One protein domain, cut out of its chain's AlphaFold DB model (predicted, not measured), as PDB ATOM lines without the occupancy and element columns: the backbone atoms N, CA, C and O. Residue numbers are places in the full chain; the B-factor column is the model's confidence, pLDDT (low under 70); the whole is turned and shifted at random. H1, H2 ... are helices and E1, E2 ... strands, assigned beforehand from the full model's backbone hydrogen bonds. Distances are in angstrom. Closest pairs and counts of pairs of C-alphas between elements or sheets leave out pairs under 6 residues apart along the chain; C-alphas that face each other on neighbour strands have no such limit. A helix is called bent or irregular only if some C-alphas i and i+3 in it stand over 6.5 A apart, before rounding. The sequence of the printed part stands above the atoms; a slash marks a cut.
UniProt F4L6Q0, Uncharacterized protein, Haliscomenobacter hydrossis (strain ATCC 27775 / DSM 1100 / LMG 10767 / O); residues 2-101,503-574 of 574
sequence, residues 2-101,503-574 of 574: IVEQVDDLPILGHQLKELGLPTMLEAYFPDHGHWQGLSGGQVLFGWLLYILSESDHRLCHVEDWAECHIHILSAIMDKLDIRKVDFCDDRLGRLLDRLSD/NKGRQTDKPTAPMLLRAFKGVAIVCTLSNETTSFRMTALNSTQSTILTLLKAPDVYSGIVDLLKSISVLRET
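What this domain is: This is residues 2 to 101 and 503 to 574 of the 574 residues of an uncharacterized protein of Haliscomenobacter hydrossis (strain ATCC 27775 / DSM 1100 / LMG 10767 / O) (UniProt F4L6Q0). Seven helices, H1 to H7, form a mostly crossed cluster gathered round H3, and beside it stands an antiparallel three-stranded sheet with the long helix H10 packed along one face. H1 and H5 join the two parts by touching both H3 and H10, the short helices H8 and H9 lie close to each other, H8 near H1 and H9 near the first residue of H10, and residues 503 to 512 stick out as a free tail. The printed part has 172 residues, with ten named helices and three named strands in the order E1, H1 to H8, E2, E3, H9, H10; the sheet's order is E1, E2, E3, and the class is mostly helix. It is compact, with a radius of gyration of the C-alphas of 17.0 A, and only just flat, spanning 53 by 48 by 26 A.

Where its parts are: Find C-alpha 2 at (-14.699, -42.477, -11.683), where E1, residues 2 to 5, begins. Then come H1, residues 9 to 18, H2, 21 to 28, and H3, 40 to 54, which runs 20.9 A from C-alpha 40 at (10.896, -36.972, -0.399). Next are H4, 59 to 67, H5, 70 to 77, H6, 84 to 87, and H7, 89 to 99, 15.0 A long. H4 is only just irregular: C-alphas 60 and 63 are 6.9 A apart. Past the cut, look for H8, 513 to 518, E2, 524 to 530, 19.3 A, E3, 533 to 538, 16.9 A, H9, 543 to 551, and H10, 557 to 573, 25.2 A, ending at (-5.359, -57.900, -12.837).

How they stand to each other: Begin at the hub, H3, which touches six helices, among them H2, its partner in a helical hairpin, closest at C-alphas 26 and 41, 4.6 A. H1 touches H3 at a steep tilt of 46 degrees, with C-alphas 12 and 49 closest, 6.4 A. H4 touches H6 and H7, with C-alphas 63 and 87, and 59 and 89, closest, each 4.9 A. H5 touches H10 through residues 561 to 565 of H10 alone, with C-alphas 75 and 561 closest, 5.8 A. H10 is on the sheet, two layers with the helix on one face, at a height of 8.7 A, over E3 and along the strands. E1 and E2 are antiparallel, with N 2 and O 527 2.9 A apart; E2 and E3 form a hairpin, with N 526 and O 537 2.8 A apart, all within hydrogen-bond range. H8 and H9 are close but not clearly touching, with C-alphas 516 and 548 closest, 7.1 A. Every O i to N i+4 pair is within hydrogen-bond range in H1, H2, H3, H5, H7, H8, H9 and H10; H4 has 3 of 5, and H6 is too short for such a pair.

The domain as a whole: The C-alphas of Gly 33 and Gly 505, the two farthest apart, are 55.6 A apart. Residues 102 to 502 are not printed, and C-alphas 101 and 503 stand 46.5 A apart across the cut. Of the links printed whole, H2 to H3 is long. Look for low pLDDT, under 70, at residues 531 to 532 and 569 to 574.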
ATOM      1  N   ILE A   2     -15.456 -43.541 -12.346       86.12
ATOM      2  CA  ILE A   2     -14.699 -42.477 -11.683       86.12
ATOM      3  C   ILE A   2     -14.287 -41.494 -12.777       86.12
ATOM      4  O   ILE A   2     -13.835 -41.922 -13.838       86.12
ATOM      5  N   VAL A   3     -14.500 -40.204 -12.543       89.94
ATOM      6  CA  VAL A   3     -14.067 -39.136 -13.446       89.94
ATOM      7  C   VAL A   3     -13.008 -38.332 -12.717       89.94
ATOM      8  O   VAL A   3     -13.270 -37.811 -11.638       89.94
ATOM      9  N   GLU A   4     -11.834 -38.245 -13.318       91.94
ATOM     10  CA  GLU A   4     -10.672 -37.552 -12.780       91.94
ATOM     11  C   GLU A   4     -10.290 -36.423 -13.735       91.94
ATOM     12  O   GLU A   4     -10.142 -36.652 -14.939       91.94
ATOM     13  N   GLN A   5     -10.188 -35.193 -13.224       93.06
ATOM     14  CA  GLN A   5      -9.733 -34.065 -14.035       93.06
ATOM     15  C   GLN A   5      -8.224 -34.193 -14.224       93.06
ATOM     16  O   GLN A   5      -7.470 -34.316 -13.267       93.06
ATOM     17  N   VAL A   6      -7.793 -34.208 -15.477       91.75
ATOM     18  CA  VAL A   6      -6.374 -34.259 -15.838       91.75
ATOM     19  C   VAL A   6      -5.849 -32.858 -16.077       91.75
ATOM     20  O   VAL A   6      -4.715 -32.556 -15.710       91.75
ATOM     21  N   ASP A   7      -6.688 -32.024 -16.692       95.50
ATOM     22  CA  ASP A   7      -6.412 -30.629 -16.978       95.50
ATOM     23  C   ASP A   7      -4.999 -30.443 -17.544       95.50
ATOM     24  O   ASP A   7      -4.670 -31.015 -18.580       95.50
ATOM     25  N   ASP A   8      -4.163 -29.663 -16.871       95.88
ATOM     26  CA  ASP A   8      -2.830 -29.227 -17.258       95.88
ATOM     27  C   ASP A   8      -1.686 -30.071 -16.660       95.88
ATOM     28  O   ASP A   8      -0.517 -29.882 -17.014       95.88
ATOM     29  N   LEU A   9      -2.002 -31.057 -15.811       96.81
ATOM     30  CA  LEU A   9      -1.012 -31.864 -15.092       96.81
ATOM     31  C   LEU A   9      -0.019 -32.612 -15.997       96.81
ATOM     32  O   LEU A   9       1.166 -32.619 -15.658       96.81
ATOM     33  N   PRO A  10      -0.408 -33.200 -17.149       96.56
ATOM     34  CA  PRO A  10       0.547 -33.875 -18.030       96.56
ATOM     35  C   PRO A  10       1.638 -32.939 -18.553       96.56
ATOM     36  O   PRO A  10       2.804 -33.326 -18.603       96.56
ATOM     37  N   ILE A  11       1.282 -31.694 -18.886       96.69
ATOM     38  CA  ILE A  11       2.231 -30.683 -19.372       96.69
ATOM     39  C   ILE A  11       3.220 -30.322 -18.265       96.69
ATOM     40  O   ILE A  11       4.431 -30.328 -18.488       96.69
ATOM     41  N   LEU A  12       2.706 -30.050 -17.064       96.25
ATOM     42  CA  LEU A  12       3.522 -29.718 -15.899       96.25
ATOM     43  C   LEU A  12       4.461 -30.873 -15.528       96.25
ATOM     44  O   LEU A  12       5.658 -30.669 -15.328       96.25
ATOM     45  N   GLY A  13       3.938 -32.101 -15.503       95.75
ATOM     46  CA  GLY A  13       4.705 -33.310 -15.224       95.75
ATOM     47  C   GLY A  13       5.816 -33.546 -16.239       95.75
ATOM     48  O   GLY A  13       6.949 -33.825 -15.847       95.75
ATOM     49  N   HIS A  14       5.522 -33.382 -17.530       94.00
ATOM     50  CA  HIS A  14       6.519 -33.481 -18.592       94.00
ATOM     51  C   HIS A  14       7.629 -32.438 -18.429       94.00
ATOM     52  O   HIS A  14       8.806 -32.798 -18.417       94.00
ATOM     53  N   GLN A  15       7.268 -31.172 -18.208       92.06
ATOM     54  CA  GLN A  15       8.239 -30.087 -18.067       92.06
ATOM     55  C   GLN A  15       9.165 -30.275 -16.855       92.06
ATOM     56  O   GLN A  15      10.371 -30.039 -16.950       92.06
ATOM     57  N   LEU A  16       8.621 -30.697 -15.711       93.62
ATOM     58  CA  LEU A  16       9.396 -30.939 -14.491       93.62
ATOM     59  C   LEU A  16      10.306 -32.172 -14.622       93.62
ATOM     60  O   LEU A  16      11.432 -32.154 -14.121       93.62
ATOM     61  N   LYS A  17       9.858 -33.225 -15.320       92.19
ATOM     62  CA  LYS A  17      10.688 -34.403 -15.626       92.19
ATOM     63  C   LYS A  17      11.846 -34.076 -16.550       92.19
ATOM     64  O   LYS A  17      12.953 -34.549 -16.319       92.19
ATOM     65  N   GLU A  18      11.609 -33.272 -17.576       88.56
ATOM     66  CA  GLU A  18      12.649 -32.868 -18.521       88.56
ATOM     67  C   GLU A  18      13.752 -32.032 -17.852       88.56
ATOM     68  O   GLU A  18      14.922 -32.118 -18.220       88.56
ATOM     69  N   LEU A  19      13.404 -31.284 -16.801       87.81
ATOM     70  CA  LEU A  19      14.378 -30.617 -15.934       87.81
ATOM     71  C   LEU A  19      15.162 -31.577 -15.026       87.81
ATOM     72  O   LEU A  19      15.992 -31.121 -14.245       87.81
ATOM     73  N   GLY A  20      14.886 -32.884 -15.062       89.69
ATOM     74  CA  GLY A  20      15.484 -33.871 -14.161       89.69
ATOM     75  C   GLY A  20      15.101 -33.666 -12.695       89.69
ATOM     76  O   GLY A  20      15.731 -34.234 -11.801       89.69
ATOM     77  N   LEU A  21      14.076 -32.849 -12.427       91.31
ATOM     78  CA  LEU A  21      13.809 -32.318 -11.098       91.31
ATOM     79  C   LEU A  21      13.547 -33.402 -10.037       91.31
ATOM     80  O   LEU A  21      14.128 -33.278  -8.958       91.31
ATOM     81  N   PRO A  22      12.754 -34.465 -10.296       87.44
ATOM     82  CA  PRO A  22      12.526 -35.510  -9.296       87.44
ATOM     83  C   PRO A  22      13.835 -36.151  -8.815       87.44
ATOM     84  O   PRO A  22      14.085 -36.218  -7.613       87.44
ATOM     85  N   THR A  23      14.713 -36.526  -9.749       91.75
ATOM     86  CA  THR A  23      16.015 -37.142  -9.459       91.75
ATOM     87  C   THR A  23      16.939 -36.187  -8.708       91.75
ATOM     88  O   THR A  23      17.624 -36.584  -7.768       91.75
ATOM     89  N   MET A  24      16.952 -34.906  -9.087       94.38
ATOM     90  CA  MET A  24      17.767 -33.902  -8.401       94.38
ATOM     91  C   MET A  24      17.291 -33.672  -6.967       94.38
ATOM     92  O   MET A  24      18.109 -33.599  -6.055       94.38
ATOM     93  N   LEU A  25      15.980 -33.582  -6.740       94.69
ATOM     94  CA  LEU A  25      15.444 -33.391  -5.394       94.69
ATOM     95  C   LEU A  25      15.830 -34.548  -4.465       94.69
ATOM     96  O   LEU A  25      16.236 -34.295  -3.336       94.69
ATOM     97  N   GLU A  26      15.775 -35.793  -4.942       92.69
ATOM     98  CA  GLU A  26      16.220 -36.960  -4.169       92.69
ATOM     99  C   GLU A  26      17.728 -36.931  -3.883       92.69
ATOM    100  O   GLU A  26      18.150 -37.214  -2.763       92.69
ATOM    101  N   ALA A  27      18.541 -36.559  -4.876       94.19
ATOM    102  CA  ALA A  27      19.994 -36.537  -4.746       94.19
ATOM    103  C   ALA A  27      20.494 -35.454  -3.774       94.19
ATOM    104  O   ALA A  27      21.397 -35.710  -2.978       94.19
ATOM    105  N   TYR A  28      19.921 -34.249  -3.832       95.12
ATOM    106  CA  TYR A  28      20.355 -33.120  -2.999       95.12
ATOM    107  C   TYR A  28      19.646 -33.057  -1.639       95.12
ATOM    108  O   TYR A  28      20.193 -32.480  -0.700       95.12
ATOM    109  N   PHE A  29      18.459 -33.657  -1.509       95.00
ATOM    110  CA  PHE A  29      17.692 -33.701  -0.261       95.00
ATOM    111  C   PHE A  29      17.305 -35.146   0.094       95.00
ATOM    112  O   PHE A  29      16.115 -35.484   0.087       95.00
ATOM    113  N   PRO A  30      18.293 -36.001   0.423       93.00
ATOM    114  CA  PRO A  30      18.058 -37.415   0.667       93.00
ATOM    115  C   PRO A  30      17.097 -37.650   1.835       93.00
ATOM    116  O   PRO A  30      17.005 -36.875   2.796       93.00
ATOM    117  N   ASP A  31      16.369 -38.758   1.749       91.81
ATOM    118  CA  ASP A  31      15.421 -39.161   2.775       91.81
ATOM    119  C   ASP A  31      16.111 -39.639   4.057       91.81
ATOM    120  O   ASP A  31      17.160 -40.282   4.045       91.81
ATOM    121  N   HIS A  32      15.474 -39.368   5.198       86.19
ATOM    122  CA  HIS A  32      15.868 -39.983   6.463       86.19
ATOM    123  C   HIS A  32      15.557 -41.487   6.430       86.19
ATOM    124  O   HIS A  32      14.512 -41.877   5.918       86.19
ATOM    125  N   GLY A  33      16.351 -42.326   7.101       86.44
ATOM    126  CA  GLY A  33      16.165 -43.791   7.131       86.44
ATOM    127  C   GLY A  33      14.850 -44.318   7.737       86.44
ATOM    128  O   GLY A  33      14.637 -45.523   7.779       86.44
ATOM    129  N   HIS A  34      13.956 -43.441   8.204       87.88
ATOM    130  CA  HIS A  34      12.609 -43.798   8.686       87.88
ATOM    131  C   HIS A  34      11.501 -43.343   7.728       87.88
ATOM    132  O   HIS A  34      10.318 -43.489   8.026       87.88
ATOM    133  N   TRP A  35      11.868 -42.731   6.604       91.31
ATOM    134  CA  TRP A  35      10.933 -42.330   5.570       91.31
ATOM    135  C   TRP A  35      10.520 -43.561   4.755       91.31
ATOM    136  O   TRP A  35      11.370 -44.336   4.328       91.31
ATOM    137  N   GLN A  36       9.216 -43.758   4.576       88.69
ATOM    138  CA  GLN A  36       8.636 -44.914   3.888       88.69
ATOM    139  C   GLN A  36       7.599 -44.453   2.860       88.69
ATOM    140  O   GLN A  36       6.998 -43.393   3.029       88.69
ATOM    141  N   GLY A  37       7.345 -45.270   1.836       89.94
ATOM    142  CA  GLY A  37       6.446 -44.929   0.729       89.94
ATOM    143  C   GLY A  37       7.157 -44.099  -0.337       89.94
ATOM    144  O   GLY A  37       8.329 -44.347  -0.622       89.94
ATOM    145  N   LEU A  38       6.461 -43.113  -0.909       93.31
ATOM    146  CA  LEU A  38       7.066 -42.192  -1.878       93.31
ATOM    147  C   LEU A  38       8.273 -41.481  -1.276       93.31
ATOM    148  O   LEU A  38       8.204 -41.050  -0.124       93.31
ATOM    149  N   SER A  39       9.342 -41.324  -2.058       93.81
ATOM    150  CA  SER A  39      10.531 -40.576  -1.642       93.81
ATOM    151  C   SER A  39      10.200 -39.102  -1.379       93.81
ATOM    152  O   SER A  39       9.197 -38.568  -1.859       93.81
ATOM    153  N   GLY A  40      11.051 -38.406  -0.631       94.19
ATOM    154  CA  GLY A  40      10.896 -36.972  -0.399       94.19
ATOM    155  C   GLY A  40      10.884 -36.162  -1.696       94.19
ATOM    156  O   GLY A  40      10.066 -35.255  -1.842       94.19
ATOM    157  N   GLY A  41      11.729 -36.526  -2.666       94.62
ATOM    158  CA  GLY A  41      11.753 -35.885  -3.982       94.62
ATOM    159  C   GLY A  41      10.479 -36.130  -4.794       94.62
ATOM    160  O   GLY A  41       9.980 -35.205  -5.431       94.62
ATOM    161  N   GLN A  42       9.887 -37.324  -4.707       94.75
ATOM    162  CA  GLN A  42       8.599 -37.638  -5.335       94.75
ATOM    163  C   GLN A  42       7.445 -36.860  -4.700       94.75
ATOM    164  O   GLN A  42       6.617 -36.298  -5.414       94.75
ATOM    165  N   VAL A  43       7.405 -36.769  -3.369       96.38
ATOM    166  CA  VAL A  43       6.382 -35.973  -2.674       96.38
ATOM    167  C   VAL A  43       6.518 -34.486  -3.030       96.38
ATOM    168  O   VAL A  43       5.515 -33.833  -3.310       96.38
ATOM    169  N   LEU A  44       7.743 -33.948  -3.107       96.81
ATOM    170  CA  LEU A  44       7.984 -32.582  -3.591       96.81
ATOM    171  C   LEU A  44       7.567 -32.396  -5.056       96.81
ATOM    172  O   LEU A  44       7.008 -31.358  -5.397       96.81
ATOM    173  N   PHE A  45       7.808 -33.389  -5.913       96.75
ATOM    174  CA  PHE A  45       7.385 -33.354  -7.310       96.75
ATOM    175  C   PHE A  45       5.857 -33.277  -7.434       96.75
ATOM    176  O   PHE A  45       5.353 -32.384  -8.114       96.75
ATOM    177  N   GLY A  46       5.114 -34.128  -6.720       96.56
ATOM    178  CA  GLY A  46       3.650 -34.051  -6.694       96.56
ATOM    179  C   GLY A  46       3.132 -32.744  -6.082       96.56
ATOM    180  O   GLY A  46       2.179 -32.158  -6.592       96.56
ATOM    181  N   TRP A  47       3.803 -32.210  -5.055       97.12
ATOM    182  CA  TRP A  47       3.428 -30.916  -4.483       97.12
ATOM    183  C   TRP A  47       3.672 -29.746  -5.450       97.12
ATOM    184  O   TRP A  47       2.874 -28.815  -5.505       97.12
ATOM    185  N   LEU A  48       4.725 -29.798  -6.270       96.75
ATOM    186  CA  LEU A  48       4.948 -28.807  -7.328       96.75
ATOM    187  C   LEU A  48       3.871 -28.858  -8.416       96.75
ATOM    188  O   LEU A  48       3.490 -27.802  -8.915       96.75
ATOM    189  N   LEU A  49       3.356 -30.046  -8.755       96.69
ATOM    190  CA  LEU A  49       2.210 -30.178  -9.662       96.69
ATOM    191  C   LEU A  49       0.972 -29.483  -9.088       96.69
ATOM    192  O   LEU A  49       0.339 -28.703  -9.795       96.69
ATOM    193  N   TYR A  50       0.683 -29.702  -7.802       95.88
ATOM    194  CA  TYR A  50      -0.394 -29.005  -7.097       95.88
ATOM    195  C   TYR A  50      -0.207 -27.482  -7.131       95.88
ATOM    196  O   TYR A  50      -1.109 -26.765  -7.559       95.88
ATOM    197  N   ILE A  51       0.980 -26.989  -6.756       94.56
ATOM    198  CA  ILE A  51       1.285 -25.550  -6.735       94.56
ATOM    199  C   ILE A  51       1.055 -24.913  -8.103       94.56
ATOM    200  O   ILE A  51       0.482 -23.831  -8.189       94.56
ATOM    201  N   LEU A  52       1.503 -25.571  -9.172       93.25
ATOM    202  CA  LEU A  52       1.415 -25.036 -10.527       93.25
ATOM    203  C   LEU A  52      -0.004 -25.112 -11.111       93.25
ATOM    204  O   LEU A  52      -0.414 -24.161 -11.771       93.25
ATOM    205  N   SER A  53      -0.744 -26.196 -10.854       93.69
ATOM    206  CA  SER A  53      -2.120 -26.385 -11.350       93.69
ATOM    207  C   SER A  53      -3.133 -25.509 -10.615       93.69
ATOM    208  O   SER A  53      -4.012 -24.902 -11.231       93.69
ATOM    209  N   GLU A  54      -3.012 -25.436  -9.287       92.19
ATOM    210  CA  GLU A  54      -4.003 -24.782  -8.425       92.19
ATOM    211  C   GLU A  54      -3.615 -23.349  -8.043       92.19
ATOM    212  O   GLU A  54      -4.438 -22.619  -7.491       92.19
ATOM    213  N   SER A  55      -2.373 -22.935  -8.327       89.88
ATOM    214  CA  SER A  55      -1.812 -21.655  -7.868       89.88
ATOM    215  C   SER A  55      -1.922 -21.489  -6.343       89.88
ATOM    216  O   SER A  55      -2.170 -20.397  -5.827       89.88
ATOM    217  N   ASP A  56      -1.754 -22.595  -5.610       91.00
ATOM    218  CA  ASP A  56      -1.900 -22.678  -4.159       91.00
ATOM    219  C   ASP A  56      -0.739 -23.465  -3.545       91.00
ATOM    220  O   ASP A  56      -0.327 -24.510  -4.034       91.00
ATOM    221  N   HIS A  57      -0.200 -22.966  -2.440       92.25
ATOM    222  CA  HIS A  57       0.943 -23.558  -1.754       92.25
ATOM    223  C   HIS A  57       0.609 -24.071  -0.346       92.25
ATOM    224  O   HIS A  57       1.504 -24.463   0.408       92.25
ATOM    225  N   ARG A  58      -0.662 -24.035   0.061       93.00
ATOM    226  CA  ARG A  58      -1.093 -24.440   1.403       93.00
ATOM    227  C   ARG A  58      -0.984 -25.954   1.577       93.00
ATOM    228  O   ARG A  58      -1.593 -26.724   0.847       93.00
ATOM    229  N   LEU A  59      -0.261 -26.372   2.616       95.56
ATOM    230  CA  LEU A  59       0.009 -27.786   2.902       95.56
ATOM    231  C   LEU A  59      -1.272 -28.589   3.189       95.56
ATOM    232  O   LEU A  59      -1.344 -29.761   2.842       95.56
ATOM    233  N   CYS A  60      -2.282 -27.964   3.802       94.44
ATOM    234  CA  CYS A  60      -3.501 -28.639   4.254       94.44
ATOM    235  C   CYS A  60      -4.422 -29.128   3.128       94.44
ATOM    236  O   CYS A  60      -5.328 -29.898   3.407       94.44
ATOM    237  N   HIS A  61      -4.225 -28.670   1.890       95.06
ATOM    238  CA  HIS A  61      -5.096 -29.015   0.758       95.06
ATOM    239  C   HIS A  61      -4.495 -30.076  -0.164       95.06
ATOM    240  O   HIS A  61      -5.194 -30.603  -1.024       95.06
ATOM    241  N   VAL A  62      -3.206 -30.386  -0.011       96.88
ATOM    242  CA  VAL A  62      -2.480 -31.245  -0.958       96.88
ATOM    243  C   VAL A  62      -2.916 -32.703  -0.839       96.88
ATOM    244  O   VAL A  62      -3.002 -33.387  -1.851       96.88
ATOM    245  N   GLU A  63      -3.223 -33.178   0.371       97.31
ATOM    246  CA  GLU A  63      -3.708 -34.545   0.597       97.31
ATOM    247  C   GLU A  63      -5.074 -34.783  -0.062       97.31
ATOM    248  O   GLU A  63      -5.217 -35.730  -0.837       97.31
ATOM    249  N   ASP A  64      -6.042 -33.895   0.182       96.81
ATOM    250  CA  ASP A  64      -7.379 -33.967  -0.425       96.81
ATOM    251  C   ASP A  64      -7.301 -33.824  -1.951       96.81
ATOM    252  O   ASP A  64      -7.956 -34.554  -2.695       96.81
ATOM    253  N   TRP A  65      -6.444 -32.921  -2.439       96.75
ATOM    254  CA  TRP A  65      -6.194 -32.788  -3.868       96.75
ATOM    255  C   TRP A  65      -5.590 -34.068  -4.456       96.75
ATOM    256  O   TRP A  65      -6.065 -34.543  -5.485       96.75
ATOM    257  N   ALA A  66      -4.591 -34.667  -3.805       96.38
ATOM    258  CA  ALA A  66      -3.955 -35.889  -4.285       96.38
ATOM    259  C   ALA A  66      -4.933 -37.071  -4.319       96.38
ATOM    260  O   ALA A  66      -4.862 -37.874  -5.246       96.38
ATOM    261  N   GLU A  67      -5.874 -37.162  -3.369       95.25
ATOM    262  CA  GLU A  67      -6.941 -38.176  -3.364       95.25
ATOM    263  C   GLU A  67      -7.802 -38.122  -4.635       95.25
ATOM    264  O   GLU A  67      -8.155 -39.165  -5.186       95.25
ATOM    265  N   CYS A  68      -8.084 -36.922  -5.146       93.56
ATOM    266  CA  CYS A  68      -8.828 -36.738  -6.390       93.56
ATOM    267  C   CYS A  68      -8.006 -36.995  -7.665       93.56
ATOM    268  O   CYS A  68      -8.603 -37.047  -8.735       93.56
ATOM    269  N   HIS A  69      -6.681 -37.152  -7.565       94.12
ATOM    270  CA  HIS A  69      -5.753 -37.211  -8.704       94.12
ATOM    271  C   HIS A  69      -4.823 -38.441  -8.660       94.12
ATOM    272  O   HIS A  69      -3.737 -38.436  -9.240       94.12
ATOM    273  N   ILE A  70      -5.191 -39.510  -7.942       91.56
ATOM    274  CA  ILE A  70      -4.293 -40.662  -7.737       91.56
ATOM    275  C   ILE A  70      -3.896 -41.321  -9.063       91.56
ATOM    276  O   ILE A  70      -2.731 -41.693  -9.216       91.56
ATOM    277  N   HIS A  71      -4.811 -41.481 -10.024       89.88
ATOM    278  CA  HIS A  71      -4.486 -42.176 -11.273       89.88
ATOM    279  C   HIS A  71      -3.517 -41.343 -12.113       89.88
ATOM    280  O   HIS A  71      -2.485 -41.854 -12.555       89.88
ATOM    281  N   ILE A  72      -3.798 -40.053 -12.290       92.81
ATOM    282  CA  ILE A  72      -2.949 -39.161 -13.070       92.81
ATOM    283  C   ILE A  72      -1.588 -38.974 -12.407       92.81
ATOM    284  O   ILE A  72      -0.572 -39.038 -13.096       92.81
ATOM    285  N   LEU A  73      -1.538 -38.839 -11.078       94.25
ATOM    286  CA  LEU A  73      -0.280 -38.801 -10.338       94.25
ATOM    287  C   LEU A  73       0.497 -40.106 -10.513       94.25
ATOM    288  O   LEU A  73       1.704 -40.056 -10.717       94.25
ATOM    289  N   SER A  74      -0.176 -41.260 -10.510       91.69
ATOM    290  CA  SER A  74       0.479 -42.560 -10.706       91.69
ATOM    291  C   SER A  74       1.138 -42.655 -12.083       91.69
ATOM    292  O   SER A  74       2.297 -43.058 -12.190       91.69
ATOM    293  N   ALA A  75       0.437 -42.211 -13.130       91.81
ATOM    294  CA  ALA A  75       0.959 -42.184 -14.495       91.81
ATOM    295  C   ALA A  75       2.071 -41.136 -14.681       91.81
ATOM    296  O   ALA A  75       3.105 -41.418 -15.286       91.81
ATOM    297  N   ILE A  76       1.899 -39.929 -14.132       93.94
ATOM    298  CA  ILE A  76       2.911 -38.870 -14.209       93.94
ATOM    299  C   ILE A  76       4.146 -39.250 -13.403       93.94
ATOM    300  O   ILE A  76       5.247 -38.987 -13.855       93.94
ATOM    301  N   MET A  77       4.026 -39.852 -12.228       91.62
ATOM    302  CA  MET A  77       5.175 -40.132 -11.362       91.62
ATOM    303  C   MET A  77       5.797 -41.507 -11.611       91.62
ATOM    304  O   MET A  77       6.852 -41.785 -11.045       91.62
ATOM    305  N   ASP A  78       5.181 -42.329 -12.466       88.94
ATOM    306  CA  ASP A  78       5.571 -43.719 -12.718       88.94
ATOM    307  C   ASP A  78       5.630 -44.538 -11.411       88.94
ATOM    308  O   ASP A  78       6.630 -45.175 -11.061       88.94
ATOM    309  N   LYS A  79       4.554 -44.430 -10.614       88.88
ATOM    310  CA  LYS A  79       4.396 -45.094  -9.308       88.88
ATOM    311  C   LYS A  79       2.982 -45.621  -9.134       88.88
ATOM    312  O   LYS A  79       2.027 -44.868  -9.233       88.88
ATOM    313  N   LEU A  80       2.863 -46.907  -8.817       82.31
ATOM    314  CA  LEU A  80       1.575 -47.599  -8.703       82.31
ATOM    315  C   LEU A  80       0.885 -47.428  -7.345       82.31
ATOM    316  O   LEU A  80      -0.344 -47.502  -7.274       82.31
ATOM    317  N   ASP A  81       1.677 -47.190  -6.299       83.25
ATOM    318  CA  ASP A  81       1.248 -47.228  -4.897       83.25
ATOM    319  C   ASP A  81       1.222 -45.830  -4.267       83.25
ATOM    320  O   ASP A  81       1.660 -45.625  -3.133       83.25
ATOM    321  N   ILE A  82       0.737 -44.840  -5.019       91.50
ATOM    322  CA  ILE A  82       0.526 -43.491  -4.488       91.50
ATOM    323  C   ILE A  82      -0.690 -43.505  -3.568       91.50
ATOM    324  O   ILE A  82      -1.791 -43.881  -3.973       91.50
ATOM    325  N   ARG A  83      -0.508 -43.050  -2.328       92.56
ATOM    326  CA  ARG A  83      -1.594 -42.883  -1.360       92.56
ATOM    327  C   ARG A  83      -1.735 -41.408  -1.024       92.56
ATOM    328  O   ARG A  83      -0.746 -40.689  -0.944       92.56
ATOM    329  N   LYS A  84      -2.952 -40.962  -0.716       93.88
ATOM    330  CA  LYS A  84      -3.190 -39.566  -0.312       93.88
ATOM    331  C   LYS A  84      -2.340 -39.134   0.888       93.88
ATOM    332  O   LYS A  84      -1.735 -38.069   0.863       93.88
ATOM    333  N   VAL A  85      -2.178 -40.033   1.867       94.69
ATOM    334  CA  VAL A  85      -1.361 -39.813   3.072       94.69
ATOM    335  C   VAL A  85       0.111 -39.570   2.751       94.69
ATOM    336  O   VAL A  85       0.857 -39.089   3.604       94.69
ATOM    337  N   ASP A  86       0.557 -39.890   1.528       94.69
ATOM    338  CA  ASP A  86       1.907 -39.556   1.123       94.69
ATOM    339  C   ASP A  86       2.127 -38.034   1.020       94.69
ATOM    340  O   ASP A  86       3.265 -37.588   1.189       94.69
ATOM    341  N   PHE A  87       1.048 -37.263   0.847       96.69
ATOM    342  CA  PHE A  87       1.013 -35.807   0.705       96.69
ATOM    343  C   PHE A  87       0.438 -35.074   1.928       96.69
ATOM    344  O   PHE A  87       0.079 -33.902   1.821       96.69
ATOM    345  N   CYS A  88       0.365 -35.725   3.096       96.25
ATOM    346  CA  CYS A  88      -0.124 -35.067   4.306       96.25
ATOM    347  C   CYS A  88       0.769 -33.886   4.731       96.25
ATOM    348  O   CYS A  88       1.986 -33.855   4.486       96.25
ATOM    349  N   ASP A  89       0.170 -32.913   5.412       96.00
ATOM    350  CA  ASP A  89       0.829 -31.667   5.809       96.00
ATOM    351  C   ASP A  89       2.062 -31.881   6.707       96.00
ATOM    352  O   ASP A  89       3.052 -31.153   6.590       96.00
ATOM    353  N   ASP A  90       2.065 -32.926   7.534       94.44
ATOM    354  CA  ASP A  90       3.212 -33.350   8.333       94.44
ATOM    355  C   ASP A  90       4.419 -33.733   7.463       94.44
ATOM    356  O   ASP A  90       5.555 -33.331   7.754       94.44
ATOM    357  N   ARG A  91       4.203 -34.493   6.380       95.56
ATOM    358  CA  ARG A  91       5.279 -34.891   5.457       95.56
ATOM    359  C   ARG A  91       5.790 -33.694   4.670       95.56
ATOM    360  O   ARG A  91       7.005 -33.491   4.621       95.56
ATOM    361  N   LEU A  92       4.893 -32.860   4.146       97.12
ATOM    362  CA  LEU A  92       5.257 -31.622   3.449       97.12
ATOM    363  C   LEU A  92       6.031 -30.664   4.367       97.12
ATOM    364  O   LEU A  92       7.054 -30.098   3.982       97.12
ATOM    365  N   GLY A  93       5.609 -30.543   5.626       96.69
ATOM    366  CA  GLY A  93       6.283 -29.735   6.635       96.69
ATOM    367  C   GLY A  93       7.704 -30.215   6.941       96.69
ATOM    368  O   GLY A  93       8.598 -29.385   7.107       96.69
ATOM    369  N   ARG A  94       7.937 -31.536   6.984       95.56
ATOM    370  CA  ARG A  94       9.288 -32.111   7.132       95.56
ATOM    371  C   ARG A  94      10.159 -31.840   5.909       95.56
ATOM    372  O   ARG A  94      11.347 -31.580   6.069       95.56
ATOM    373  N   LEU A  95       9.589 -31.873   4.705       96.50
ATOM    374  CA  LEU A  95      10.320 -31.535   3.483       96.50
ATOM    375  C   LEU A  95      10.718 -30.057   3.449       96.50
ATOM    376  O   LEU A  95      11.848 -29.749   3.080       96.50
ATOM    377  N   LEU A  96       9.859 -29.151   3.927       97.62
ATOM    378  CA  LEU A  96      10.240 -27.750   4.120       97.62
ATOM    379  C   LEU A  96      11.394 -27.594   5.118       97.62
ATOM    380  O   LEU A  96      12.278 -26.775   4.897       97.62
ATOM    381  N   ASP A  97      11.421 -28.373   6.202       96.31
ATOM    382  CA  ASP A  97      12.560 -28.332   7.126       96.31
ATOM    383  C   ASP A  97      13.865 -28.752   6.416       96.31
ATOM    384  O   ASP A  97      14.894 -28.112   6.628       96.31
ATOM    385  N   ARG A  98      13.826 -29.731   5.499       94.38
ATOM    386  CA  ARG A  98      15.001 -30.136   4.696       94.38
ATOM    387  C   ARG A  98      15.426 -29.079   3.678       94.38
ATOM    388  O   ARG A  98      16.596 -28.727   3.620       94.38
ATOM    389  N   LEU A  99      14.479 -28.527   2.918       95.88
ATOM    390  CA  LEU A  99      14.732 -27.466   1.931       95.88
ATOM    391  C   LEU A  99      15.224 -26.152   2.573       95.88
ATOM    392  O   LEU A  99      15.686 -25.242   1.877       95.88
ATOM    393  N   SER A 100      15.105 -26.022   3.899       95.81
ATOM    394  CA  SER A 100      15.595 -24.858   4.634       95.81
ATOM    395  C   SER A 100      17.111 -24.852   4.845       95.81
ATOM    396  O   SER A 100      17.650 -23.791   5.152       95.81
ATOM    397  N   ASP A 101      17.799 -25.974   4.609       95.62
ATOM    398  CA  ASP A 101      19.260 -26.048   4.666       95.62
ATOM    399  C   ASP A 101      19.907 -25.223   3.542       95.62
ATOM    400  O   ASP A 101      19.566 -25.361   2.365       95.62
ATOM    401  N   ASN A 503     -12.916 -14.303 -25.578       84.69
ATOM    402  CA  ASN A 503     -12.582 -13.822 -26.921       84.69
ATOM    403  C   ASN A 503     -11.667 -14.806 -27.666       84.69
ATOM    404  O   ASN A 503     -10.462 -14.598 -27.791       84.69
ATOM    405  N   LYS A 504     -12.262 -15.882 -28.194       78.06
ATOM    406  CA  LYS A 504     -11.528 -16.949 -28.895       78.06
ATOM    407  C   LYS A 504     -10.817 -16.479 -30.173       78.06
ATOM    408  O   LYS A 504      -9.843 -17.107 -30.574       78.06
ATOM    409  N   GLY A 505     -11.287 -15.393 -30.796       83.75
ATOM    410  CA  GLY A 505     -10.704 -14.843 -32.024       83.75
ATOM    411  C   GLY A 505      -9.451 -13.994 -31.797       83.75
ATOM    412  O   GLY A 505      -8.706 -13.754 -32.742       83.75
ATOM    413  N   ARG A 506      -9.191 -13.545 -30.561       90.56
ATOM    414  CA  ARG A 506      -7.993 -12.760 -30.253       90.56
ATOM    415  C   ARG A 506      -6.743 -13.637 -30.353       90.56
ATOM    416  O   ARG A 506      -6.649 -14.669 -29.692       90.56
ATOM    417  N   GLN A 507      -5.782 -13.169 -31.142       92.12
ATOM    418  CA  GLN A 507      -4.478 -13.793 -31.345       92.12
ATOM    419  C   GLN A 507      -3.395 -13.137 -30.481       92.12
ATOM    420  O   GLN A 507      -3.518 -11.972 -30.088       92.12
ATOM    421  N   THR A 508      -2.335 -13.883 -30.177       92.81
ATOM    422  CA  THR A 508      -1.120 -13.344 -29.552       92.81
ATOM    423  C   THR A 508       0.114 -14.174 -29.904       92.81
ATOM    424  O   THR A 508       0.054 -15.397 -29.984       92.81
ATOM    425  N   ASP A 509       1.235 -13.485 -30.078       90.56
ATOM    426  CA  ASP A 509       2.606 -13.999 -30.185       90.56
ATOM    427  C   ASP A 509       3.296 -14.132 -28.806       90.56
ATOM    428  O   ASP A 509       4.375 -14.703 -28.678       90.56
ATOM    429  N   LYS A 510       2.673 -13.605 -27.742       90.12
ATOM    430  CA  LYS A 510       3.223 -13.534 -26.378       90.12
ATOM    431  C   LYS A 510       2.302 -14.187 -25.342       90.12
ATOM    432  O   LYS A 510       2.005 -13.565 -24.314       90.12
ATOM    433  N   PRO A 511       1.856 -15.444 -25.543       92.31
ATOM    434  CA  PRO A 511       1.033 -16.137 -24.556       92.31
ATOM    435  C   PRO A 511       1.769 -16.261 -23.217       92.31
ATOM    436  O   PRO A 511       2.998 -16.265 -23.176       92.31
ATOM    437  N   THR A 512       1.029 -16.324 -22.112       89.06
ATOM    438  CA  THR A 512       1.590 -16.571 -20.771       89.06
ATOM    439  C   THR A 512       1.320 -18.011 -20.356       89.06
ATOM    440  O   THR A 512       0.355 -18.606 -20.839       89.06
ATOM    441  N   ALA A 513       2.134 -18.579 -19.465       90.62
ATOM    442  CA  ALA A 513       1.930 -19.955 -19.005       90.62
ATOM    443  C   ALA A 513       0.515 -20.203 -18.440       90.62
ATOM    444  O   ALA A 513      -0.120 -21.145 -18.910       90.62
ATOM    445  N   PRO A 514      -0.078 -19.331 -17.597       89.44
ATOM    446  CA  PRO A 514      -1.468 -19.509 -17.163       89.44
ATOM    447  C   PRO A 514      -2.481 -19.553 -18.307       89.44
ATOM    448  O   PRO A 514      -3.454 -20.296 -18.239       89.44
ATOM    449  N   MET A 515      -2.281 -18.767 -19.372       91.50
ATOM    450  CA  MET A 515      -3.170 -18.803 -20.540       91.50
ATOM    451  C   MET A 515      -3.066 -20.136 -21.286       91.50
ATOM    452  O   MET A 515      -4.081 -20.653 -21.745       91.50
ATOM    453  N   LEU A 516      -1.850 -20.674 -21.397       94.38
ATOM    454  CA  LEU A 516      -1.578 -21.950 -22.055       94.38
ATOM    455  C   LEU A 516      -2.167 -23.115 -21.252       94.38
ATOM    456  O   LEU A 516      -2.927 -23.901 -21.806       94.38
ATOM    457  N   LEU A 517      -1.882 -23.184 -19.950       93.75
ATOM    458  CA  LEU A 517      -2.364 -24.249 -19.063       93.75
ATOM    459  C   LEU A 517      -3.892 -24.215 -18.931       93.75
ATOM    460  O   LEU A 517      -4.558 -25.243 -19.044       93.75
ATOM    461  N   ARG A 518      -4.492 -23.019 -18.829       92.44
ATOM    462  CA  ARG A 518      -5.954 -22.863 -18.765       92.44
ATOM    463  C   ARG A 518      -6.679 -23.432 -19.986       92.44
ATOM    464  O   ARG A 518      -7.836 -23.829 -19.855       92.44
ATOM    465  N   ALA A 519      -6.037 -23.491 -21.155       94.06
ATOM    466  CA  ALA A 519      -6.633 -24.078 -22.355       94.06
ATOM    467  C   ALA A 519      -6.944 -25.579 -22.198       94.06
ATOM    468  O   ALA A 519      -7.755 -26.113 -22.956       94.06
ATOM    469  N   PHE A 520      -6.337 -26.249 -21.215       95.06
ATOM    470  CA  PHE A 520      -6.546 -27.664 -20.916       95.06
ATOM    471  C   PHE A 520      -7.579 -27.915 -19.813       95.06
ATOM    472  O   PHE A 520      -7.954 -29.066 -19.610       95.06
ATOM    473  N   LYS A 521      -8.112 -26.874 -19.151       93.00
ATOM    474  CA  LYS A 521      -9.173 -27.052 -18.147       93.00
ATOM    475  C   LYS A 521     -10.401 -27.752 -18.750       93.00
ATOM    476  O   LYS A 521     -10.940 -27.307 -19.766       93.00
ATOM    477  N   GLY A 522     -10.848 -28.825 -18.098       91.62
ATOM    478  CA  GLY A 522     -11.944 -29.700 -18.520       91.62
ATOM    479  C   GLY A 522     -11.507 -30.956 -19.284       91.62
ATOM    480  O   GLY A 522     -12.365 -31.737 -19.711       91.62
ATOM    481  N   VAL A 523     -10.202 -31.174 -19.485       94.56
ATOM    482  CA  VAL A 523      -9.695 -32.466 -19.968       94.56
ATOM    483  C   VAL A 523      -9.755 -33.453 -18.808       94.56
ATOM    484  O   VAL A 523      -9.119 -33.252 -17.779       94.56
ATOM    485  N   ALA A 524     -10.506 -34.537 -18.980       94.00
ATOM    486  CA  ALA A 524     -10.732 -35.524 -17.933       94.00
ATOM    487  C   ALA A 524     -10.471 -36.938 -18.444       94.00
ATOM    488  O   ALA A 524     -10.625 -37.227 -19.637       94.00
ATOM    489  N   ILE A 525     -10.129 -37.825 -17.515       91.81
ATOM    490  CA  ILE A 525     -10.088 -39.264 -17.727       91.81
ATOM    491  C   ILE A 525     -11.278 -39.898 -17.014       91.81
ATOM    492  O   ILE A 525     -11.576 -39.617 -15.854       91.81
ATOM    493  N   VAL A 526     -11.969 -40.771 -17.736       90.38
ATOM    494  CA  VAL A 526     -13.063 -41.592 -17.237       90.38
ATOM    495  C   VAL A 526     -12.545 -43.011 -17.069       90.38
ATOM    496  O   VAL A 526     -12.189 -43.675 -18.044       90.38
ATOM    497  N   CYS A 527     -12.539 -43.469 -15.823       86.06
ATOM    498  CA  CYS A 527     -12.268 -44.844 -15.449       86.06
ATOM    499  C   CYS A 527     -13.596 -45.597 -15.279       86.06
ATOM    500  O   CYS A 527     -14.491 -45.199 -14.515       86.06
ATOM    501  N   THR A 528     -13.743 -46.696 -16.012       85.62
ATOM    502  CA  THR A 528     -14.893 -47.600 -15.907       85.62
ATOM    503  C   THR A 528     -14.418 -48.989 -15.523       85.62
ATOM    504  O   THR A 528     -13.495 -49.523 -16.129       85.62
ATOM    505  N   LEU A 529     -15.071 -49.555 -14.512       80.56
ATOM    506  CA  LEU A 529     -14.842 -50.914 -14.046       80.56
ATOM    507  C   LEU A 529     -16.002 -51.775 -14.551       80.56
ATOM    508  O   LEU A 529     -17.160 -51.475 -14.241       80.56
ATOM    509  N   SER A 530     -15.716 -52.798 -15.352       77.38
ATOM    510  CA  SER A 530     -16.722 -53.740 -15.848       77.38
ATOM    511  C   SER A 530     -16.130 -55.144 -15.902       77.38
ATOM    512  O   SER A 530     -15.090 -55.335 -16.519       77.38
ATOM    513  N   ASN A 531     -16.796 -56.113 -15.260       66.44
ATOM    514  CA  ASN A 531     -16.424 -57.536 -15.266       66.44
ATOM    515  C   ASN A 531     -14.917 -57.776 -15.060       66.44
ATOM    516  O   ASN A 531     -14.273 -58.375 -15.911       66.44
ATOM    517  N   GLU A 532     -14.365 -57.242 -13.967       68.62
ATOM    518  CA  GLU A 532     -12.936 -57.312 -13.598       68.62
ATOM    519  C   GLU A 532     -11.957 -56.570 -14.517       68.62
ATOM    520  O   GLU A 532     -10.829 -56.361 -14.103       68.62
ATOM    521  N   THR A 533     -12.395 -56.057 -15.671       70.44
ATOM    522  CA  THR A 533     -11.563 -55.215 -16.544       70.44
ATOM    523  C   THR A 533     -11.716 -53.724 -16.240       70.44
ATOM    524  O   THR A 533     -12.826 -53.169 -16.219       70.44
ATOM    525  N   THR A 534     -10.587 -53.045 -16.035       79.88
ATOM    526  CA  THR A 534     -10.534 -51.581 -15.903       79.88
ATOM    527  C   THR A 534     -10.268 -50.932 -17.261       79.88
ATOM    528  O   THR A 534      -9.275 -51.234 -17.918       79.88
ATOM    529  N   SER A 535     -11.126 -50.003 -17.698       84.19
ATOM    530  CA  SER A 535     -10.910 -49.256 -18.944       84.19
ATOM    531  C   SER A 535     -10.863 -47.745 -18.731       84.19
ATOM    532  O   SER A 535     -11.694 -47.170 -18.018       84.19
ATOM    533  N   PHE A 536      -9.893 -47.105 -19.392       86.94
ATOM    534  CA  PHE A 536      -9.650 -45.666 -19.347       86.94
ATOM    535  C   PHE A 536      -9.973 -45.016 -20.691       86.94
ATOM    536  O   PHE A 536      -9.530 -45.473 -21.750       86.94
ATOM    537  N   ARG A 537     -10.726 -43.916 -20.652       89.00
ATOM    538  CA  ARG A 537     -10.986 -43.040 -21.803       89.00
ATOM    539  C   ARG A 537     -10.717 -41.596 -21.412       89.00
ATOM    540  O   ARG A 537     -10.953 -41.234 -20.269       89.00
ATOM    541  N   MET A 538     -10.274 -40.774 -22.354       92.50
ATOM    542  CA  MET A 538      -9.979 -39.359 -22.120       92.50
ATOM    543  C   MET A 538     -10.826 -38.472 -23.032       92.50
ATOM    544  O   MET A 538     -11.148 -38.868 -24.155       92.50
ATOM    545  N   THR A 539     -11.165 -37.271 -22.565       92.19
ATOM    546  CA  THR A 539     -11.716 -36.211 -23.420       92.19
ATOM    547  C   THR A 539     -10.798 -35.971 -24.624       92.19
ATOM    548  O   THR A 539      -9.586 -35.839 -24.467       92.19
ATOM    549  N   ALA A 540     -11.362 -35.907 -25.833       93.00
ATOM    550  CA  ALA A 540     -10.585 -35.620 -27.036       93.00
ATOM    551  C   ALA A 540     -10.006 -34.197 -26.988       93.00
ATOM    552  O   ALA A 540     -10.721 -33.245 -26.665       93.00
ATOM    553  N   LEU A 541      -8.726 -34.061 -27.339       94.88
ATOM    554  CA  LEU A 541      -8.077 -32.757 -27.406       94.88
ATOM    555  C   LEU A 541      -8.594 -31.956 -28.605       94.88
ATOM    556  O   LEU A 541      -8.783 -32.491 -29.699       94.88
ATOM    557  N   ASN A 542      -8.824 -30.661 -28.399       93.81
ATOM    558  CA  ASN A 542      -9.199 -29.745 -29.473       93.81
ATOM    559  C   ASN A 542      -7.967 -29.242 -30.249       93.81
ATOM    560  O   ASN A 542      -6.825 -29.437 -29.837       93.81
ATOM    561  N   SER A 543      -8.197 -28.555 -31.371       93.75
ATOM    562  CA  SER A 543      -7.115 -28.045 -32.221       93.75
ATOM    563  C   SER A 543      -6.168 -27.094 -31.486       93.75
ATOM    564  O   SER A 543      -4.959 -27.221 -31.642       93.75
ATOM    565  N   THR A 544      -6.679 -26.184 -30.647       93.94
ATOM    566  CA  THR A 544      -5.837 -25.273 -29.856       93.94
ATOM    567  C   THR A 544      -4.929 -26.045 -28.899       93.94
ATOM    568  O   THR A 544      -3.742 -25.745 -28.821       93.94
ATOM    569  N   GLN A 545      -5.456 -27.058 -28.207       95.62
ATOM    570  CA  GLN A 545      -4.686 -27.912 -27.300       95.62
ATOM    571  C   GLN A 545      -3.576 -28.662 -28.052       95.62
ATOM    572  O   GLN A 545      -2.421 -28.601 -27.639       95.62
ATOM    573  N   SER A 546      -3.879 -29.280 -29.198       95.75
ATOM    574  CA  SER A 546      -2.874 -29.963 -30.028       95.75
ATOM    575  C   SER A 546      -1.795 -29.016 -30.566       95.75
ATOM    576  O   SER A 546      -0.613 -29.374 -30.589       95.75
ATOM    577  N   THR A 547      -2.166 -27.785 -30.940       95.69
ATOM    578  CA  THR A 547      -1.201 -26.747 -31.332       95.69
ATOM    579  C   THR A 547      -0.289 -26.384 -30.163       95.69
ATOM    580  O   THR A 547       0.926 -26.339 -30.338       95.69
ATOM    581  N   ILE A 548      -0.836 -26.183 -28.957       96.12
ATOM    582  CA  ILE A 548      -0.027 -25.881 -27.763       96.12
ATOM    583  C   ILE A 548       0.964 -27.015 -27.472       96.12
ATOM    584  O   ILE A 548       2.137 -26.744 -27.227       96.12
ATOM    585  N   LEU A 549       0.531 -28.277 -27.548       96.25
ATOM    586  CA  LEU A 549       1.410 -29.430 -27.331       96.25
ATOM    587  C   LEU A 549       2.529 -29.527 -28.368       96.25
ATOM    588  O   LEU A 549       3.670 -29.821 -28.016       96.25
ATOM    589  N   THR A 550       2.227 -29.221 -29.630       95.06
ATOM    590  CA  THR A 550       3.237 -29.151 -30.697       95.06
ATOM    591  C   THR A 550       4.265 -28.055 -30.416       95.06
ATOM    592  O   THR A 550       5.465 -28.313 -30.485       95.06
ATOM    593  N   LEU A 551       3.815 -26.856 -30.023       93.94
ATOM    594  CA  LEU A 551       4.694 -25.733 -29.661       93.94
ATOM    595  C   LEU A 551       5.560 -26.038 -28.426       93.94
ATOM    596  O   LEU A 551       6.671 -25.530 -28.308       93.94
ATOM    597  N   LEU A 552       5.070 -26.881 -27.516       91.56
ATOM    598  CA  LEU A 552       5.820 -27.371 -26.357       91.56
ATOM    599  C   LEU A 552       6.726 -28.569 -26.668       91.56
ATOM    600  O   LEU A 552       7.437 -29.017 -25.773       91.56
ATOM    601  N   LYS A 553       6.716 -29.079 -27.909       90.38
ATOM    602  CA  LYS A 553       7.418 -30.306 -28.328       90.38
ATOM    603  C   LYS A 553       7.005 -31.542 -27.514       90.38
ATOM    604  O   LYS A 553       7.801 -32.453 -27.313       90.38
ATOM    605  N   ALA A 554       5.742 -31.588 -27.087       92.75
ATOM    606  CA  ALA A 554       5.162 -32.659 -26.278       92.75
ATOM    607  C   ALA A 554       3.820 -33.177 -26.854       92.75
ATOM    608  O   ALA A 554       2.825 -33.222 -26.125       92.75
ATOM    609  N   PRO A 555       3.746 -33.552 -28.152       93.75
ATOM    610  CA  PRO A 555       2.483 -33.892 -28.825       93.75
ATOM    611  C   PRO A 555       1.749 -35.080 -28.187       93.75
ATOM    612  O   PRO A 555       0.522 -35.077 -28.119       93.75
ATOM    613  N   ASP A 556       2.497 -36.048 -27.655       93.12
ATOM    614  CA  ASP A 556       1.957 -37.320 -27.166       93.12
ATOM    615  C   ASP A 556       1.805 -37.377 -25.639       93.12
ATOM    616  O   ASP A 556       1.542 -38.435 -25.070       93.12
ATOM    617  N   VAL A 557       1.976 -36.253 -24.933       94.25
ATOM    618  CA  VAL A 557       2.016 -36.269 -23.461       94.25
ATOM    619  C   VAL A 557       0.699 -36.748 -22.840       94.25
ATOM    620  O   VAL A 557       0.715 -37.463 -21.845       94.25
ATOM    621  N   TYR A 558      -0.447 -36.421 -23.443       94.75
ATOM    622  CA  TYR A 558      -1.755 -36.871 -22.952       94.75
ATOM    623  C   TYR A 558      -2.092 -38.302 -23.393       94.75
ATOM    624  O   TYR A 558      -2.622 -39.075 -22.596       94.75
ATOM    625  N   SER A 559      -1.788 -38.680 -24.640       91.12
ATOM    626  CA  SER A 559      -2.011 -40.050 -25.125       91.12
ATOM    627  C   SER A 559      -1.145 -41.050 -24.360       91.12
ATOM    628  O   SER A 559      -1.660 -42.065 -23.892       91.12
ATOM    629  N   GLY A 560       0.123 -40.711 -24.116       90.06
ATOM    630  CA  GLY A 560       1.046 -41.526 -23.328       90.06
ATOM    631  C   GLY A 560       0.566 -41.780 -21.897       90.06
ATOM    632  O   GLY A 560       0.722 -42.887 -21.392       90.06
ATOM    633  N   ILE A 561      -0.091 -40.806 -21.255       89.81
ATOM    634  CA  ILE A 561      -0.715 -41.002 -19.935       89.81
ATOM    635  C   ILE A 561      -1.825 -42.052 -19.991       89.81
ATOM    636  O   ILE A 561      -1.902 -42.917 -19.120       89.81
ATOM    637  N   VAL A 562      -2.689 -41.996 -21.005       88.00
ATOM    638  CA  VAL A 562      -3.787 -42.961 -21.158       88.00
ATOM    639  C   VAL A 562      -3.240 -44.372 -21.383       88.00
ATOM    640  O   VAL A 562      -3.775 -45.332 -20.827       88.00
ATOM    641  N   ASP A 563      -2.176 -44.504 -22.168       87.00
ATOM    642  CA  ASP A 563      -1.551 -45.796 -22.445       87.00
ATOM    643  C   ASP A 563      -0.820 -46.357 -21.219       87.00
ATOM    644  O   ASP A 563      -0.968 -47.543 -20.912       87.00
ATOM    645  N   LEU A 564      -0.148 -45.498 -20.444       86.38
ATOM    646  CA  LEU A 564       0.400 -45.860 -19.136       86.38
ATOM    647  C   LEU A 564      -0.706 -46.367 -18.206       86.38
ATOM    648  O   LEU A 564      -0.595 -47.470 -17.683       86.38
ATOM    649  N   LEU A 565      -1.817 -45.644 -18.062       85.25
ATOM    650  CA  LEU A 565      -2.925 -46.069 -17.200       85.25
ATOM    651  C   LEU A 565      -3.517 -47.423 -17.604       85.25
ATOM    652  O   LEU A 565      -3.767 -48.258 -16.736       85.25
ATOM    653  N   LYS A 566      -3.686 -47.675 -18.909       83.06
ATOM    654  CA  LYS A 566      -4.124 -48.987 -19.412       83.06
ATOM    655  C   LYS A 566      -3.128 -50.094 -19.062       83.06
ATOM    656  O   LYS A 566      -3.545 -51.186 -18.684       83.06
ATOM    657  N   SER A 567      -1.826 -49.826 -19.165       79.12
ATOM    658  CA  SER A 567      -0.796 -50.803 -18.786       79.12
ATOM    659  C   SER A 567      -0.820 -51.111 -17.284       79.12
ATOM    660  O   SER A 567      -0.715 -52.268 -16.886       79.12
ATOM    661  N   ILE A 568      -1.067 -50.092 -16.454       72.38
ATOM    662  CA  ILE A 568      -1.177 -50.215 -14.999       72.38
ATOM    663  C   ILE A 568      -2.393 -51.058 -14.599       72.38
ATOM    664  O   ILE A 568      -2.284 -51.880 -13.692       72.38
ATOM    665  N   SER A 569      -3.545 -50.888 -15.260       65.88
ATOM    666  CA  SER A 569      -4.717 -51.733 -14.988       65.88
ATOM    667  C   SER A 569      -4.452 -53.204 -15.274       65.88
ATOM    668  O   SER A 569      -4.805 -54.042 -14.453       65.88
ATOM    669  N   VAL A 570      -3.771 -53.510 -16.382       58.75
ATOM    670  CA  VAL A 570      -3.424 -54.893 -16.735       58.75
ATOM    671  C   VAL A 570      -2.516 -55.513 -15.668       58.75
ATOM    672  O   VAL A 570      -2.737 -56.648 -15.272       58.75
ATOM    673  N   LEU A 571      -1.552 -54.749 -15.141       56.34
ATOM    674  CA  LEU A 571      -0.656 -55.201 -14.066       56.34
ATOM    675  C   LEU A 571      -1.349 -55.415 -12.710       56.34
ATOM    676  O   LEU A 571      -0.789 -56.096 -11.861       56.34
ATOM    677  N   ARG A 572      -2.524 -54.816 -12.471       54.56
ATOM    678  CA  ARG A 572      -3.319 -55.032 -11.244       54.56
ATOM    679  C   ARG A 572      -4.258 -56.239 -11.345       54.56
ATOM    680  O   ARG A 572      -4.757 -56.686 -10.317       54.56
ATOM    681  N   GLU A 573      -4.524 -56.721 -12.559       47.25
ATOM    682  CA  GLU A 573      -5.359 -57.900 -12.837       47.25
ATOM    683  C   GLU A 573      -4.534 -59.207 -12.899       47.25
ATOM    684  O   GLU A 573      -5.104 -60.292 -12.781       47.25
ATOM    685  N   THR A 574      -3.206 -59.111 -13.048       37.72
ATOM    686  CA  THR A 574      -2.232 -60.222 -12.951       37.72
ATOM    687  C   THR A 574      -1.627 -60.329 -11.563       37.72
ATOM    688  O   THR A 574      -1.463 -61.472 -11.078       37.72
TER     689      THR A 574